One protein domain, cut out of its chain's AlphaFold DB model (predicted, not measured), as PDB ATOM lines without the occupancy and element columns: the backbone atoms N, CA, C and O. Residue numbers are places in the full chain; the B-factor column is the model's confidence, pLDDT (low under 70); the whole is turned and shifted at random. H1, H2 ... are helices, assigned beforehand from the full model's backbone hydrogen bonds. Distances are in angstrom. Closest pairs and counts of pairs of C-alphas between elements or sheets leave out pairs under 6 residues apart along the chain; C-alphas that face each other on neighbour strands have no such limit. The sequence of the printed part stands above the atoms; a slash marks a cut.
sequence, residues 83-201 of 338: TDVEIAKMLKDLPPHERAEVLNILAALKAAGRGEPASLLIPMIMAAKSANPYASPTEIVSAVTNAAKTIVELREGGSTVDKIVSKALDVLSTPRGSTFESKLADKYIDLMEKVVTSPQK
ATOM      1  N   THR A  83     -15.430  28.741  88.887       67.62
ATOM      2  CA  THR A  83     -14.559  29.872  88.551       67.62
ATOM      3  C   THR A  83     -15.238  31.217  88.810       67.62
ATOM      4  O   THR A  83     -14.587  32.132  89.313       67.62
ATOM      5  N   ASP A  84     -16.552  31.348  88.587       69.19
ATOM      6  CA  ASP A  84     -17.301  32.562  88.947       69.19
ATOM      7  C   ASP A  84     -17.295  32.802  90.468       69.19
ATOM      8  O   ASP A  84     -17.197  33.943  90.925       69.19
ATOM      9  N   VAL A  85     -17.335  31.731  91.268       73.56
ATOM     10  CA  VAL A  85     -17.242  31.812  92.737       73.56
ATOM     11  C   VAL A  85     -15.837  32.219  93.188       73.56
ATOM     12  O   VAL A  85     -15.699  33.051  94.087       73.56
ATOM     13  N   GLU A  86     -14.786  31.664  92.578       72.75
ATOM     14  CA  GLU A  86     -13.396  32.071  92.841       72.75
ATOM     15  C   GLU A  86     -13.180  33.555  92.505       72.75
ATOM     16  O   GLU A  86     -12.557  34.292  93.269       72.75
ATOM     17  N   ILE A  87     -13.788  34.035  91.424       77.56
ATOM     18  CA  ILE A  87     -13.679  35.428  90.979       77.56
ATOM     19  C   ILE A  87     -14.475  36.377  91.861       77.56
ATOM     20  O   ILE A  87     -13.990  37.459  92.192       77.56
ATOM     21  N   ALA A  88     -15.650  35.958  92.329       76.31
ATOM     22  CA  ALA A  88     -16.397  36.706  93.328       76.31
ATOM     23  C   ALA A  88     -15.599  36.866  94.634       76.31
ATOM     24  O   ALA A  88     -15.633  37.940  95.238       76.31
ATOM     25  N   LYS A  89     -14.843  35.839  95.054       79.25
ATOM     26  CA  LYS A  89     -13.929  35.935  96.205       79.25
ATOM     27  C   LYS A  89     -12.791  36.920  95.934       79.25
ATOM     28  O   LYS A  89     -12.596  37.825  96.735       79.25
ATOM     29  N   MET A  90     -12.131  36.828  94.776       75.38
ATOM     30  CA  MET A  90     -11.071  37.774  94.398       75.38
ATOM     31  C   MET A  90     -11.560  39.227  94.392       75.38
ATOM     32  O   MET A  90     -10.911  40.101  94.958       75.38
ATOM     33  N   LEU A  91     -12.738  39.495  93.817       80.38
ATOM     34  CA  LEU A  91     -13.331  40.834  93.830       80.38
ATOM     35  C   LEU A  91     -13.715  41.295  95.240       80.38
ATOM     36  O   LEU A  91     -13.615  42.485  95.540       80.38
ATOM     37  N   LYS A  92     -14.172  40.381  96.103       82.12
ATOM     38  CA  LYS A  92     -14.528  40.685  97.494       82.12
ATOM     39  C   LYS A  92     -13.311  41.108  98.317       82.12
ATOM     40  O   LYS A  92     -13.467  41.991  99.161       82.12
ATOM     41  N   ASP A  93     -12.154  40.511  98.055       82.88
ATOM     42  CA  ASP A  93     -10.912  40.770  98.788       82.88
ATOM     43  C   ASP A  93     -10.228  42.083  98.357       82.88
ATOM     44  O   ASP A  93      -9.401  42.617  99.093       82.88
ATOM     45  N   LEU A  94     -10.609  42.652  97.206       81.62
ATOM     46  CA  LEU A  94     -10.100  43.946  96.743       81.62
ATOM     47  C   LEU A  94     -10.697  45.136  97.522       81.62
ATOM     48  O   LEU A  94     -11.902  45.136  97.819       81.62
ATOM     49  N   PRO A  95      -9.915  46.211  97.753       85.62
ATOM     50  CA  PRO A  95     -10.426  47.490  98.239       85.62
ATOM     51  C   PRO A  95     -11.583  48.018  97.371       85.62
ATOM     52  O   PRO A  95     -11.600  47.793  96.157       85.62
ATOM     53  N   PRO A  96     -12.545  48.764  97.944       82.69
ATOM     54  CA  PRO A  96     -13.732  49.221  97.216       82.69
ATOM     55  C   PRO A  96     -13.392  50.080  95.988       82.69
ATOM     56  O   PRO A  96     -14.043  49.943  94.955       82.69
ATOM     57  N   HIS A  97     -12.345  50.908  96.073       83.94
ATOM     58  CA  HIS A  97     -11.866  51.721  94.952       83.94
ATOM     59  C   HIS A  97     -11.340  50.854  93.795       83.94
ATOM     60  O   HIS A  97     -11.746  51.024  92.649       83.94
ATOM     61  N   GLU A  98     -10.491  49.870  94.093       80.44
ATOM     62  CA  GLU A  98      -9.915  48.983  93.077       80.44
ATOM     63  C   GLU A  98     -10.963  48.071  92.445       80.44
ATOM     64  O   GLU A  98     -10.947  47.847  91.236       80.44
ATOM     65  N   ARG A  99     -11.917  47.595  93.248       84.12
ATOM     66  CA  ARG A  99     -13.048  46.798  92.777       84.12
ATOM     67  C   ARG A  99     -13.921  47.576  91.798       84.12
ATOM     68  O   ARG A  99     -14.280  47.040  90.754       84.12
ATOM     69  N   ALA A 100     -14.253  48.828  92.121       84.69
ATOM     70  CA  ALA A 100     -15.031  49.691  91.234       84.69
ATOM     71  C   ALA A 100     -14.303  49.917  89.904       84.69
ATOM     72  O   ALA A 100     -14.912  49.845  88.842       84.69
ATOM     73  N   GLU A 101     -12.988  50.114  89.950       83.44
ATOM     74  CA  GLU A 101     -12.165  50.300  88.759       83.44
ATOM     75  C   GLU A 101     -12.124  49.049  87.865       83.44
ATOM     76  O   GLU A 101     -12.340  49.153  86.659       83.44
ATOM     77  N   VAL A 102     -11.948  47.855  88.446       84.31
ATOM     78  CA  VAL A 102     -12.003  46.580  87.705       84.31
ATOM     79  C   VAL A 102     -13.372  46.387  87.044       84.31
ATOM     80  O   VAL A 102     -13.446  45.999  85.877       84.31
ATOM     81  N   LEU A 103     -14.460  46.698  87.755       86.25
ATOM     82  CA  LEU A 103     -15.820  46.612  87.212       86.25
ATOM     83  C   LEU A 103     -16.075  47.647  86.107       86.25
ATOM     84  O   LEU A 103     -16.733  47.322  85.118       86.25
ATOM     85  N   ASN A 104     -15.522  48.855  86.224       86.44
ATOM     86  CA  ASN A 104     -15.608  49.883  85.185       86.44
ATOM     87  C   ASN A 104     -14.877  49.451  83.908       86.44
ATOM     88  O   ASN A 104     -15.413  49.597  82.809       86.44
ATOM     89  N   ILE A 105     -13.684  48.866  84.041       85.75
ATOM     90  CA  ILE A 105     -12.919  48.328  82.907       85.75
ATOM     91  C   ILE A 105     -13.664  47.146  82.267       85.75
ATOM     92  O   ILE A 105     -13.758  47.064  81.041       85.75
ATOM     93  N   LEU A 106     -14.257  46.263  83.076       85.38
ATOM     94  CA  LEU A 106     -15.091  45.165  82.583       85.38
ATOM     95  C   LEU A 106     -16.305  45.686  81.799       85.38
ATOM     96  O   LEU A 106     -16.601  45.179  80.715       85.38
ATOM     97  N   ALA A 107     -16.991  46.707  82.317       84.25
ATOM     98  CA  ALA A 107     -18.111  47.343  81.635       84.25
ATOM     99  C   ALA A 107     -17.676  47.975  80.303       84.25
ATOM    100  O   ALA A 107     -18.368  47.801  79.300       84.25
ATOM    101  N   ALA A 108     -16.510  48.628  80.261       83.62
ATOM    102  CA  ALA A 108     -15.943  49.185  79.033       83.62
ATOM    103  C   ALA A 108     -15.630  48.098  77.989       83.62
ATOM    104  O   ALA A 108     -15.982  48.250  76.822       83.62
ATOM    105  N   LEU A 109     -15.047  46.966  78.402       80.38
ATOM    106  CA  LEU A 109     -14.801  45.818  77.518       80.38
ATOM    107  C   LEU A 109     -16.109  45.233  76.966       80.38
ATOM    108  O   LEU A 109     -16.203  44.928  75.777       80.38
ATOM    109  N   LYS A 110     -17.140  45.113  77.810       80.06
ATOM    110  CA  LYS A 110     -18.469  44.649  77.391       80.06
ATOM    111  C   LYS A 110     -19.148  45.620  76.430       80.06
ATOM    112  O   LYS A 110     -19.692  45.179  75.420       80.06
ATOM    113  N   ALA A 111     -19.067  46.921  76.696       78.19
ATOM    114  CA  ALA A 111     -19.576  47.962  75.807       78.19
ATOM    115  C   ALA A 111     -18.837  47.988  74.457       78.19
ATOM    116  O   ALA A 111     -19.458  48.225  73.425       78.19
ATOM    117  N   ALA A 112     -17.543  47.656  74.443       75.94
ATOM    118  CA  ALA A 112     -16.744  47.481  73.229       75.94
ATOM    119  C   ALA A 112     -17.073  46.190  72.443       75.94
ATOM    120  O   ALA A 112     -16.400  45.878  71.462       75.94
ATOM    121  N   GLY A 113     -18.094  45.431  72.857       71.56
ATOM    122  CA  GLY A 113     -18.584  44.253  72.142       71.56
ATOM    123  C   GLY A 113     -17.854  42.948  72.468       71.56
ATOM    124  O   GLY A 113     -18.006  41.975  71.731       71.56
ATOM    125  N   ARG A 114     -17.068  42.883  73.554       73.12
ATOM    126  CA  ARG A 114     -16.389  41.640  73.965       73.12
ATOM    127  C   ARG A 114     -17.382  40.592  74.483       73.12
ATOM    128  O   ARG A 114     -18.060  40.781  75.500       73.12
ATOM    129  N   GLY A 115     -17.442  39.455  73.790       71.19
ATOM    130  CA  GLY A 115     -18.340  38.338  74.092       71.19
ATOM    131  C   GLY A 115     -17.834  37.384  75.180       71.19
ATOM    132  O   GLY A 115     -18.612  36.582  75.686       71.19
ATOM    133  N   GLU A 116     -16.564  37.475  75.577       77.69
ATOM    134  CA  GLU A 116     -15.929  36.535  76.508       77.69
ATOM    135  C   GLU A 116     -16.532  36.601  77.918       77.69
ATOM    136  O   GLU A 116     -16.938  37.680  78.363       77.69
ATOM    137  N   PRO A 117     -16.601  35.481  78.659       75.06
ATOM    138  CA  PRO A 117     -17.170  35.477  80.002       75.06
ATOM    139  C   PRO A 117     -16.365  36.378  80.948       75.06
ATOM    140  O   PRO A 117     -15.145  36.510  80.831       75.06
ATOM    141  N   ALA A 118     -17.052  36.990  81.920       75.75
ATOM    142  CA  ALA A 118     -16.402  37.825  82.933       75.75
ATOM    143  C   ALA A 118     -15.340  37.042  83.716       75.75
ATOM    144  O   ALA A 118     -14.344  37.625  84.143       75.75
ATOM    145  N   SER A 119     -15.514  35.721  83.821       74.62
ATOM    146  CA  SER A 119     -14.557  34.841  84.471       74.62
ATOM    147  C   SER A 119     -13.201  34.730  83.774       74.62
ATOM    148  O   SER A 119     -12.205  34.397  84.407       74.62
ATOM    149  N   LEU A 120     -13.132  35.072  82.488       79.44
ATOM    150  CA  LEU A 120     -11.871  35.206  81.765       79.44
ATOM    151  C   LEU A 120     -11.309  36.631  81.887       79.44
ATOM    152  O   LEU A 120     -10.114  36.828  82.089       79.44
ATOM    153  N   LEU A 121     -12.180  37.636  81.770       80.56
ATOM    154  CA  LEU A 121     -11.771  39.038  81.665       80.56
ATOM    155  C   LEU A 121     -11.314  39.635  83.002       80.56
ATOM    156  O   LEU A 121     -10.357  40.399  83.024       80.56
ATOM    157  N   ILE A 122     -11.967  39.306  84.120       81.88
ATOM    158  CA  ILE A 122     -11.637  39.892  85.430       81.88
ATOM    159  C   ILE A 122     -10.207  39.536  85.869       81.88
ATOM    160  O   ILE A 122      -9.461  40.465  86.193       81.88
ATOM    161  N   PRO A 123      -9.772  38.259  85.827       78.56
ATOM    162  CA  PRO A 123      -8.384  37.918  86.118       78.56
ATOM    163  C   PRO A 123      -7.396  38.654  85.207       78.56
ATOM    164  O   PRO A 123      -6.383  39.130  85.699       78.56
ATOM    165  N   MET A 124      -7.708  38.828  83.913       79.44
ATOM    166  CA  MET A 124      -6.854  39.570  82.969       79.44
ATOM    167  C   MET A 124      -6.725  41.051  83.315       79.44
ATOM    168  O   MET A 124      -5.647  41.622  83.186       79.44
ATOM    169  N   ILE A 125      -7.813  41.685  83.754       81.81
ATOM    170  CA  ILE A 125      -7.800  43.087  84.182       81.81
ATOM    171  C   ILE A 125      -6.938  43.236  85.437       81.81
ATOM    172  O   ILE A 125      -6.105  44.137  85.503       81.81
ATOM    173  N   MET A 126      -7.108  42.342  86.416       79.38
ATOM    174  CA  MET A 126      -6.298  42.340  87.638       79.38
ATOM    175  C   MET A 126      -4.820  42.091  87.327       79.38
ATOM    176  O   MET A 126      -3.958  42.794  87.846       79.38
ATOM    177  N   ALA A 127      -4.544  41.144  86.433       73.75
ATOM    178  CA  ALA A 127      -3.228  40.840  85.896       73.75
ATOM    179  C   ALA A 127      -2.583  42.072  85.233       73.75
ATOM    180  O   ALA A 127      -1.495  42.481  85.626       73.75
ATOM    181  N   ALA A 128      -3.274  42.721  84.293       74.75
ATOM    182  CA  ALA A 128      -2.789  43.927  83.621       74.75
ATOM    183  C   ALA A 128      -2.549  45.093  84.592       74.75
ATOM    184  O   ALA A 128      -1.558  45.809  84.467       74.75
ATOM    185  N   LYS A 129      -3.435  45.281  85.577       75.06
ATOM    186  CA  LYS A 129      -3.310  46.347  86.580       75.06
ATOM    187  C   LYS A 129      -2.181  46.078  87.573       75.06
ATOM    188  O   LYS A 129      -1.484  47.001  87.968       75.06
ATOM    189  N   SER A 130      -1.982  44.823  87.969       71.88
ATOM    190  CA  SER A 130      -0.857  44.435  88.821       71.88
ATOM    191  C   SER A 130       0.470  44.585  88.079       71.88
ATOM    192  O   SER A 130       1.422  45.115  88.647       71.88
ATOM    193  N   ALA A 131       0.513  44.207  86.798       70.25
ATOM    194  CA  ALA A 131       1.673  44.442  85.950       70.25
ATOM    195  C   ALA A 131       1.953  45.941  85.789       70.25
ATOM    196  O   ALA A 131       3.106  46.358  85.842       70.25
ATOM    197  N   ASN A 132       0.926  46.776  85.626       71.94
ATOM    198  CA  ASN A 132       1.099  48.218  85.491       71.94
ATOM    199  C   ASN A 132       0.081  49.004  86.343       71.94
ATOM    200  O   ASN A 132      -0.975  49.395  85.840       71.94
ATOM    201  N   PRO A 133       0.416  49.295  87.617       72.69
ATOM    202  CA  PRO A 133      -0.483  49.987  88.548       72.69
ATOM    203  C   PRO A 133      -0.848  51.415  88.135       72.69
ATOM    204  O   PRO A 133      -1.844  51.954  88.608       72.69
ATOM    205  N   TYR A 134      -0.042  52.032  87.264       75.56
ATOM    206  CA  TYR A 134      -0.234  53.399  86.774       75.56
ATOM    207  C   TYR A 134      -0.851  53.449  85.370       75.56
ATOM    208  O   TYR A 134      -0.950  54.533  84.791       75.56
ATOM    209  N   ALA A 135      -1.227  52.300  84.798       74.25
ATOM    210  CA  ALA A 135      -1.850  52.248  83.484       74.25
ATOM    211  C   ALA A 135      -3.198  52.968  83.495       74.25
ATOM    212  O   ALA A 135      -4.026  52.793  84.391       74.25
ATOM    213  N   SER A 136      -3.447  53.743  82.446       82.06
ATOM    214  CA  SER A 136      -4.773  54.299  82.207       82.06
ATOM    215  C   SER A 136      -5.789  53.171  81.945       82.06
ATOM    216  O   SER A 136      -5.435  52.141  81.358       82.06
ATOM    217  N   PRO A 137      -7.079  53.357  82.280       78.31
ATOM    218  CA  PRO A 137      -8.122  52.377  81.973       78.31
ATOM    219  C   PRO A 137      -8.146  51.976  80.491       78.31
ATOM    220  O   PRO A 137      -8.366  50.815  80.161       78.31
ATOM    221  N   THR A 138      -7.859  52.917  79.588       81.19
ATOM    222  CA  THR A 138      -7.752  52.675  78.143       81.19
ATOM    223  C   THR A 138      -6.601  51.744  77.768       81.19
ATOM    224  O   THR A 138      -6.776  50.868  76.922       81.19
ATOM    225  N   GLU A 139      -5.440  51.887  78.411       77.94
ATOM    226  CA  GLU A 139      -4.293  51.002  78.185       77.94
ATOM    227  C   GLU A 139      -4.600  49.588  78.683       77.94
ATOM    228  O   GLU A 139      -4.358  48.626  77.955       77.94
ATOM    229  N   ILE A 140      -5.235  49.456  79.853       79.31
ATOM    230  CA  ILE A 140      -5.658  48.156  80.393       79.31
ATOM    231  C   ILE A 140      -6.675  47.482  79.461       79.31
ATOM    232  O   ILE A 140      -6.507  46.315  79.114       79.31
ATOM    233  N   VAL A 141      -7.692  48.213  78.989       82.31
ATOM    234  CA  VAL A 141      -8.668  47.693  78.011       82.31
ATOM    235  C   VAL A 141      -7.959  47.195  76.752       82.31
ATOM    236  O   VAL A 141      -8.276  46.109  76.261       82.31
ATOM    237  N   SER A 142      -6.982  47.948  76.238       79.75
ATOM    238  CA  SER A 142      -6.227  47.562  75.042       79.75
ATOM    239  C   SER A 142      -5.387  46.294  75.257       79.75
ATOM    240  O   SER A 142      -5.438  45.380  74.432       79.75
ATOM    241  N   ALA A 143      -4.696  46.188  76.397       79.56
ATOM    242  CA  ALA A 143      -3.873  45.037  76.752       79.56
ATOM    243  C   ALA A 143      -4.724  43.773  76.925       79.56
ATOM    244  O   ALA A 143      -4.432  42.743  76.320       79.56
ATOM    245  N   VAL A 144      -5.834  43.871  77.665       80.75
ATOM    246  CA  VAL A 144      -6.775  42.759  77.869       80.75
ATOM    247  C   VAL A 144      -7.411  42.326  76.546       80.75
ATOM    248  O   VAL A 144      -7.529  41.133  76.271       80.75
ATOM    249  N   THR A 145      -7.762  43.279  75.679       81.75
ATOM    250  CA  THR A 145      -8.319  42.980  74.350       81.75
ATOM    251  C   THR A 145      -7.330  42.199  73.488       81.75
ATOM    252  O   THR A 145      -7.726  41.237  72.823       81.75
ATOM    253  N   ASN A 146      -6.056  42.597  73.495       79.19
ATOM    254  CA  ASN A 146      -5.006  41.925  72.738       79.19
ATOM    255  C   ASN A 146      -4.705  40.540  73.316       79.19
ATOM    256  O   ASN A 146      -4.672  39.574  72.563       79.19
ATOM    257  N   ALA A 147      -4.585  40.413  74.639       78.56
ATOM    258  CA  ALA A 147      -4.331  39.132  75.295       78.56
ATOM    259  C   ALA A 147      -5.442  38.116  75.001       78.56
ATOM    260  O   ALA A 147      -5.174  36.972  74.634       78.56
ATOM    261  N   ALA A 148      -6.700  38.546  75.078       78.19
ATOM    262  CA  ALA A 148      -7.826  37.673  74.794       78.19
ATOM    263  C   ALA A 148      -7.937  37.307  73.298       78.19
ATOM    264  O   ALA A 148      -8.348  36.191  72.993       78.19
ATOM    265  N   LYS A 149      -7.523  38.175  72.357       79.56
ATOM    266  CA  LYS A 149      -7.374  37.789  70.933       79.56
ATOM    267  C   LYS A 149      -6.295  36.722  70.751       79.56
ATOM    268  O   LYS A 149      -6.566  35.689  70.150       79.56
ATOM    269  N   THR A 150      -5.121  36.933  71.343       77.25
ATOM    270  CA  THR A 150      -3.997  35.987  71.295       77.25
ATOM    271  C   THR A 150      -4.393  34.610  71.829       77.25
ATOM    272  O   THR A 150      -4.017  33.591  71.257       77.25
ATOM    273  N   ILE A 151      -5.196  34.555  72.896       73.94
ATOM    274  CA  ILE A 151      -5.705  33.288  73.438       73.94
ATOM    275  C   ILE A 151      -6.598  32.560  72.434       73.94
ATOM    276  O   ILE A 151      -6.434  31.356  72.249       73.94
ATOM    277  N   VAL A 152      -7.526  33.269  71.785       73.56
ATOM    278  CA  VAL A 152      -8.421  32.676  70.779       73.56
ATOM    279  C   VAL A 152      -7.612  32.135  69.599       73.56
ATOM    280  O   VAL A 152      -7.752  30.962  69.263       73.56
ATOM    281  N   GLU A 153      -6.696  32.935  69.050       75.31
ATOM    282  CA  GLU A 153      -5.850  32.546  67.913       75.31
ATOM    283  C   GLU A 153      -4.985  31.314  68.220       75.31
ATOM    284  O   GLU A 153      -4.898  30.378  67.423       75.31
ATOM    285  N   LEU A 154      -4.354  31.270  69.399       72.81
ATOM    286  CA  LEU A 154      -3.501  30.146  69.790       72.81
ATOM    287  C   LEU A 154      -4.303  28.883  70.106       72.81
ATOM    288  O   LEU A 154      -3.819  27.780  69.839       72.81
ATOM    289  N   ARG A 155      -5.514  29.034  70.654       72.19
ATOM    290  CA  ARG A 155      -6.430  27.919  70.916       72.19
ATOM    291  C   ARG A 155      -6.930  27.302  69.612       72.19
ATOM    292  O   ARG A 155      -6.901  26.083  69.480       72.19
ATOM    293  N   GLU A 156      -7.341  28.123  68.649       73.31
ATOM    294  CA  GLU A 156      -7.740  27.667  67.311       73.31
ATOM    295  C   GLU A 156      -6.566  27.032  66.552       73.31
ATOM    296  O   GLU A 156      -6.739  26.038  65.851       73.31
ATOM    297  N   GLY A 157      -5.350  27.541  66.769       71.38
ATOM    298  CA  GLY A 157      -4.108  26.970  66.246       71.38
ATOM    299  C   GLY A 157      -3.615  25.698  66.951       71.38
ATOM    300  O   GLY A 157      -2.531  25.221  66.620       71.38
ATOM    301  N   GLY A 158      -4.352  25.156  67.931       68.19
ATOM    302  CA  GLY A 158      -3.995  23.914  68.631       68.19
ATOM    303  C   GLY A 158      -2.755  24.016  69.530       68.19
ATOM    304  O   GLY A 158      -2.074  23.017  69.764       68.19
ATOM    305  N   SER A 159      -2.425  25.217  70.011       74.81
ATOM    306  CA  SER A 159      -1.292  25.420  70.921       74.81
ATOM    307  C   SER A 159      -1.540  24.772  72.286       74.81
ATOM    308  O   SER A 159      -2.674  24.676  72.749       74.81
ATOM    309  N   THR A 160      -0.465  24.353  72.958       72.75
ATOM    310  CA  THR A 160      -0.545  23.841  74.333       72.75
ATOM    311  C   THR A 160      -0.953  24.946  75.304       72.75
ATOM    312  O   THR A 160      -0.632  26.117  75.087       72.75
ATOM    313  N   VAL A 161      -1.627  24.566  76.390       65.88
ATOM    314  CA  VAL A 161      -2.129  25.498  77.413       65.88
ATOM    315  C   VAL A 161      -1.015  26.396  77.944       65.88
ATOM    316  O   VAL A 161      -1.161  27.614  77.913       65.88
ATOM    317  N   ASP A 162       0.149  25.832  78.263       67.06
ATOM    318  CA  ASP A 162       1.306  26.592  78.759       67.06
ATOM    319  C   ASP A 162       1.755  27.698  77.796       67.06
ATOM    320  O   ASP A 162       2.106  28.797  78.216       67.06
ATOM    321  N   LYS A 163       1.706  27.434  76.480       70.69
ATOM    322  CA  LYS A 163       2.066  28.415  75.442       70.69
ATOM    323  C   LYS A 163       1.003  29.490  75.262       70.69
ATOM    324  O   LYS A 163       1.333  30.608  74.872       70.69
ATOM    325  N   ILE A 164      -0.262  29.146  75.487       70.38
ATOM    326  CA  ILE A 164      -1.378  30.095  75.460       70.38
ATOM    327  C   ILE A 164      -1.246  31.052  76.644       70.38
ATOM    328  O   ILE A 164      -1.316  32.268  76.466       70.38
ATOM    329  N   VAL A 165      -1.010  30.502  77.834       67.62
ATOM    330  CA  VAL A 165      -0.897  31.263  79.080       67.62
ATOM    331  C   VAL A 165       0.344  32.152  79.074       67.62
ATOM    332  O   VAL A 165       0.223  33.340  79.369       67.62
ATOM    333  N   SER A 166       1.508  31.637  78.662       70.56
ATOM    334  CA  SER A 166       2.740  32.436  78.609       70.56
ATOM    335  C   SER A 166       2.624  33.616  77.645       70.56
ATOM    336  O   SER A 166       2.886  34.751  78.028       70.56
ATOM    337  N   LYS A 167       2.113  33.390  76.429       73.56
ATOM    338  CA  LYS A 167       1.917  34.469  75.450       73.56
ATOM    339  C   LYS A 167       0.859  35.480  75.884       73.56
ATOM    340  O   LYS A 167       0.994  36.663  75.585       73.56
ATOM    341  N   ALA A 168      -0.194  35.042  76.573       71.56
ATOM    342  CA  ALA A 168      -1.178  35.962  77.132       71.56
ATOM    343  C   ALA A 168      -0.547  36.857  78.210       71.56
ATOM    344  O   ALA A 168      -0.776  38.064  78.206       71.56
ATOM    345  N   LEU A 169       0.279  36.285  79.089       70.56
ATOM    346  CA  LEU A 169       1.021  37.027  80.108       70.56
ATOM    347  C   LEU A 169       2.037  37.997  79.504       70.56
ATOM    348  O   LEU A 169       2.113  39.136  79.960       70.56
ATOM    349  N   ASP A 170       2.751  37.599  78.452       73.94
ATOM    350  CA  ASP A 170       3.667  38.487  77.730       73.94
ATOM    351  C   ASP A 170       2.914  39.708  77.178       73.94
ATOM    352  O   ASP A 170       3.320  40.853  77.375       73.94
ATOM    353  N   VAL A 171       1.749  39.491  76.558       74.94
ATOM    354  CA  VAL A 171       0.904  40.579  76.041       74.94
ATOM    355  C   VAL A 171       0.365  41.474  77.164       74.94
ATOM    356  O   VAL A 171       0.263  42.683  76.979       74.94
ATOM    357  N   LEU A 172       0.072  40.928  78.343       69.25
ATOM    358  CA  LEU A 172      -0.356  41.726  79.500       69.25
ATOM    359  C   LEU A 172       0.805  42.496  80.155       69.25
ATOM    360  O   LEU A 172       0.578  43.561  80.725       69.25
ATOM    361  N   SER A 173       2.037  41.993  80.036       65.31
ATOM    362  CA  SER A 173       3.255  42.564  80.641       65.31
ATOM    363  C   SER A 173       4.008  43.532  79.717       65.31
ATOM    364  O   SER A 173       4.902  44.262  80.147       65.31
ATOM    365  N   THR A 174       3.650  43.573  78.430       56.22
ATOM    366  CA  THR A 174       4.328  44.408  77.424       56.22
ATOM    367  C   THR A 174       4.256  45.928  77.619       56.22
ATOM    368  O   THR A 174       5.163  46.586  77.096       56.22
ATOM    369  N   PRO A 175       3.323  46.565  78.364       51.41
ATOM    370  CA  PRO A 175       3.456  47.992  78.603       51.41
ATOM    371  C   PRO A 175       4.494  48.236  79.718       51.41
ATOM    372  O   PRO A 175       4.134  48.505  80.857       51.41
ATOM    373  N   ARG A 176       5.784  48.233  79.337       49.16
ATOM    374  CA  ARG A 176       6.957  48.809  80.047       49.16
ATOM    375  C   ARG A 176       7.796  47.936  81.006       49.16
ATOM    376  O   ARG A 176       8.559  48.496  81.788       49.16
ATOM    377  N   GLY A 177       7.803  46.608  80.871       43.41
ATOM    378  CA  GLY A 177       8.894  45.779  81.425       43.41
ATOM    379  C   GLY A 177       8.861  45.559  82.942       43.41
ATOM    380  O   GLY A 177       9.900  45.340  83.561       43.41
ATOM    381  N   SER A 178       7.679  45.614  83.548       46.03
ATOM    382  CA  SER A 178       7.471  45.227  84.938       46.03
ATOM    383  C   SER A 178       7.422  43.705  85.070       46.03
ATOM    384  O   SER A 178       6.727  43.006  84.334       46.03
ATOM    385  N   THR A 179       8.176  43.176  86.029       47.72
ATOM    386  CA  THR A 179       8.079  41.771  86.423       47.72
ATOM    387  C   THR A 179       6.802  41.579  87.225       47.72
ATOM    388  O   THR A 179       6.626  42.217  88.263       47.72
ATOM    389  N   PHE A 180       5.931  40.696  86.748       50.94
ATOM    390  CA  PHE A 180       4.766  40.226  87.485       50.94
ATOM    391  C   PHE A 180       5.173  39.779  88.895       50.94
ATOM    392  O   PHE A 180       6.126  39.010  89.045       50.94
ATOM    393  N   GLU A 181       4.456  40.216  89.932       52.41
ATOM    394  CA  GLU A 181       4.621  39.614  91.255       52.41
ATOM    395  C   GLU A 181       4.275  38.123  91.146       52.41
ATOM    396  O   GLU A 181       3.138  37.765  90.825       52.41
ATOM    397  N   SER A 182       5.260  37.253  91.393       51.75
ATOM    398  CA  SER A 182       5.167  35.811  91.119       51.75
ATOM    399  C   SER A 182       3.903  35.176  91.701       51.75
ATOM    400  O   SER A 182       3.222  34.424  91.025       51.75
ATOM    401  N   LYS A 183       3.485  35.592  92.900       50.53
ATOM    402  CA  LYS A 183       2.300  35.047  93.583       50.53
ATOM    403  C   LYS A 183       0.963  35.350  92.896       50.53
ATOM    404  O   LYS A 183       0.011  34.593  93.079       50.53
ATOM    405  N   LEU A 184       0.848  36.472  92.185       53.41
ATOM    406  CA  LEU A 184      -0.363  36.828  91.433       53.41
ATOM    407  C   LEU A 184      -0.320  36.246  90.021       53.41
ATOM    408  O   LEU A 184      -1.365  35.835  89.517       53.41
ATOM    409  N   ALA A 185       0.876  36.145  89.432       53.72
ATOM    410  CA  ALA A 185       1.094  35.407  88.193       53.72
ATOM    411  C   ALA A 185       0.699  33.940  88.360       53.72
ATOM    412  O   ALA A 185      -0.090  33.447  87.568       53.72
ATOM    413  N   ASP A 186       1.151  33.284  89.430       54.53
ATOM    414  CA  ASP A 186       0.860  31.875  89.708       54.53
ATOM    415  C   ASP A 186      -0.649  31.644  89.881       54.53
ATOM    416  O   ASP A 186      -1.224  30.764  89.252       54.53
ATOM    417  N   LYS A 187      -1.344  32.512  90.635       61.25
ATOM    418  CA  LYS A 187      -2.811  32.439  90.777       61.25
ATOM    419  C   LYS A 187      -3.550  32.667  89.460       61.25
ATOM    420  O   LYS A 187      -4.599  32.069  89.236       61.25
ATOM    421  N   TYR A 188      -3.040  33.556  88.612       60.56
ATOM    422  CA  TYR A 188      -3.601  33.809  87.290       60.56
ATOM    423  C   TYR A 188      -3.342  32.635  86.338       60.56
ATOM    424  O   TYR A 188      -4.244  32.260  85.594       60.56
ATOM    425  N   ILE A 189      -2.152  32.030  86.393       61.34
ATOM    426  CA  ILE A 189      -1.782  30.826  85.645       61.34
ATOM    427  C   ILE A 189      -2.691  29.670  86.058       61.34
ATOM    428  O   ILE A 189      -3.320  29.095  85.180       61.34
ATOM    429  N   ASP A 190      -2.874  29.419  87.355       63.44
ATOM    430  CA  ASP A 190      -3.762  28.366  87.867       63.44
ATOM    431  C   ASP A 190      -5.218  28.565  87.408       63.44
ATOM    432  O   ASP A 190      -5.903  27.620  87.010       63.44
ATOM    433  N   LEU A 191      -5.722  29.805  87.442       63.84
ATOM    434  CA  LEU A 191      -7.075  30.139  86.980       63.84
ATOM    435  C   LEU A 191      -7.219  29.995  85.466       63.84
ATOM    436  O   LEU A 191      -8.223  29.466  84.991       63.84
ATOM    437  N   MET A 192      -6.230  30.448  84.702       61.19
ATOM    438  CA  MET A 192      -6.221  30.318  83.249       61.19
ATOM    439  C   MET A 192      -6.077  28.864  82.822       61.19
ATOM    440  O   MET A 192      -6.774  28.430  81.908       61.19
ATOM    441  N   GLU A 193      -5.235  28.092  83.500       62.47
ATOM    442  CA  GLU A 193      -5.106  26.660  83.295       62.47
ATOM    443  C   GLU A 193      -6.445  25.988  83.576       62.47
ATOM    444  O   GLU A 193      -6.939  25.294  82.697       62.47
ATOM    445  N   LYS A 194      -7.125  26.279  84.692       63.03
ATOM    446  CA  LYS A 194      -8.489  25.781  84.943       63.03
ATOM    447  C   LYS A 194      -9.471  26.191  83.846       63.03
ATOM    448  O   LYS A 194     -10.224  25.348  83.375       63.03
ATOM    449  N   VAL A 195      -9.482  27.442  83.397       60.31
ATOM    450  CA  VAL A 195     -10.431  27.921  82.371       60.31
ATOM    451  C   VAL A 195     -10.153  27.314  80.988       60.31
ATOM    452  O   VAL A 195     -11.088  27.104  80.213       60.31
ATOM    453  N   VAL A 196      -8.893  27.011  80.669       55.41
ATOM    454  CA  VAL A 196      -8.478  26.449  79.373       55.41
ATOM    455  C   VAL A 196      -8.528  24.913  79.363       55.41
ATOM    456  O   VAL A 196      -8.905  24.330  78.346       55.41
ATOM    457  N   THR A 197      -8.168  24.255  80.470       53.50
ATOM    458  CA  THR A 197      -8.142  22.785  80.617       53.50
ATOM    459  C   THR A 197      -9.478  22.194  81.031       53.50
ATOM    460  O   THR A 197      -9.714  21.022  80.746       53.50
ATOM    461  N   SER A 198     -10.373  22.969  81.653       50.28
ATOM    462  CA  SER A 198     -11.742  22.515  81.877       50.28
ATOM    463  C   SER A 198     -12.475  22.535  80.537       50.28
ATOM    464  O   SER A 198     -12.832  23.622  80.065       50.28
ATOM    465  N   PRO A 199     -12.804  21.383  79.910       42.53
ATOM    466  CA  PRO A 199     -13.999  21.376  79.084       42.53
ATOM    467  C   PRO A 199     -15.110  21.908  79.989       42.53
ATOM    468  O   PRO A 199     -15.143  21.558  81.170       42.53
ATOM    469  N   GLN A 200     -15.974  22.793  79.494       49.12
ATOM    470  CA  GLN A 200     -17.172  23.160  80.243       49.12
ATOM    471  C   GLN A 200     -17.949  21.863  80.504       49.12
ATOM    472  O   GLN A 200     -18.685  21.398  79.638       49.12
ATOM    473  N   LYS A 201     -17.692  21.213  81.648       46.22
ATOM    474  CA  LYS A 201     -18.397  20.010  82.066       46.22
ATOM    475  C   LYS A 201     -19.847  20.436  82.160       46.22
ATOM    476  O   LYS A 201     -20.141  21.417  82.851       46.22
TER     477      LYS A 201
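This is residues 83 to 201 of the 338 residues of an uncharacterized protein of Candidatus Bathyarchaeota archaeon (UniProt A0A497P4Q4). Helix H3 forms the core and the other five helices pack round it, with the hairpin of H4 and H5 covering one side and H1, H2 and H6 round the rest. H6 runs beside H3, H2 and H4 cross it at steep tilts, and H1 and H5 meet it nearer to an end, H1 at residues 119 to 123 of H3 and H5 with its residues 172 to 173. The 119 printed residues hold six named helices, H1 to H6 in chain order, and no named strand; the class is all helix. The whole is compact, with a radius of gyration of the C-alphas of 13.4 A and spans of 38 by 33 by 31 A.

H1, residues 83 to 93, begins at C-alpha 83 (-14.559, 29.872, 88.551). H2 is residues 96 to 111, 22.2 A long, and H3 is residues 118 to 131, 19.5 A. H4, residues 137 to 156, is the longest at 28.7 A. H5 is residues 161 to 173, and H6, residues 182 to 197, ends at C-alpha 197 (-8.142, 22.785, 80.617).

H3 is the hub, touching the five other helices. Residues 119 to 123 of H3 touch H1, closest at the C-alphas of Asp 84 and Ser 119, 5.7 A. H3 and H6 touch at a shallow tilt of 23 degrees, opposite ways, closest at the C-alphas of Pro 123 and Tyr 188, 6.4 A. H4 and H5 form a helical hairpin, closest at the C-alphas of Ala 147 and Ala 168, 4.8 A. H1 and H4 are apart. Every O i to N i+4 pair is within hydrogen-bond range in H1, H2, H4, H5 and H6, and 8 of 10 are in H3.

The C-alphas farthest apart, those of Pro 96 and Gly 158, are 39.4 A apart. The printed part has no cut, and no link is long. Mean pLDDT of the printed part is 71.5; residues 172 to 201 are among those under 70.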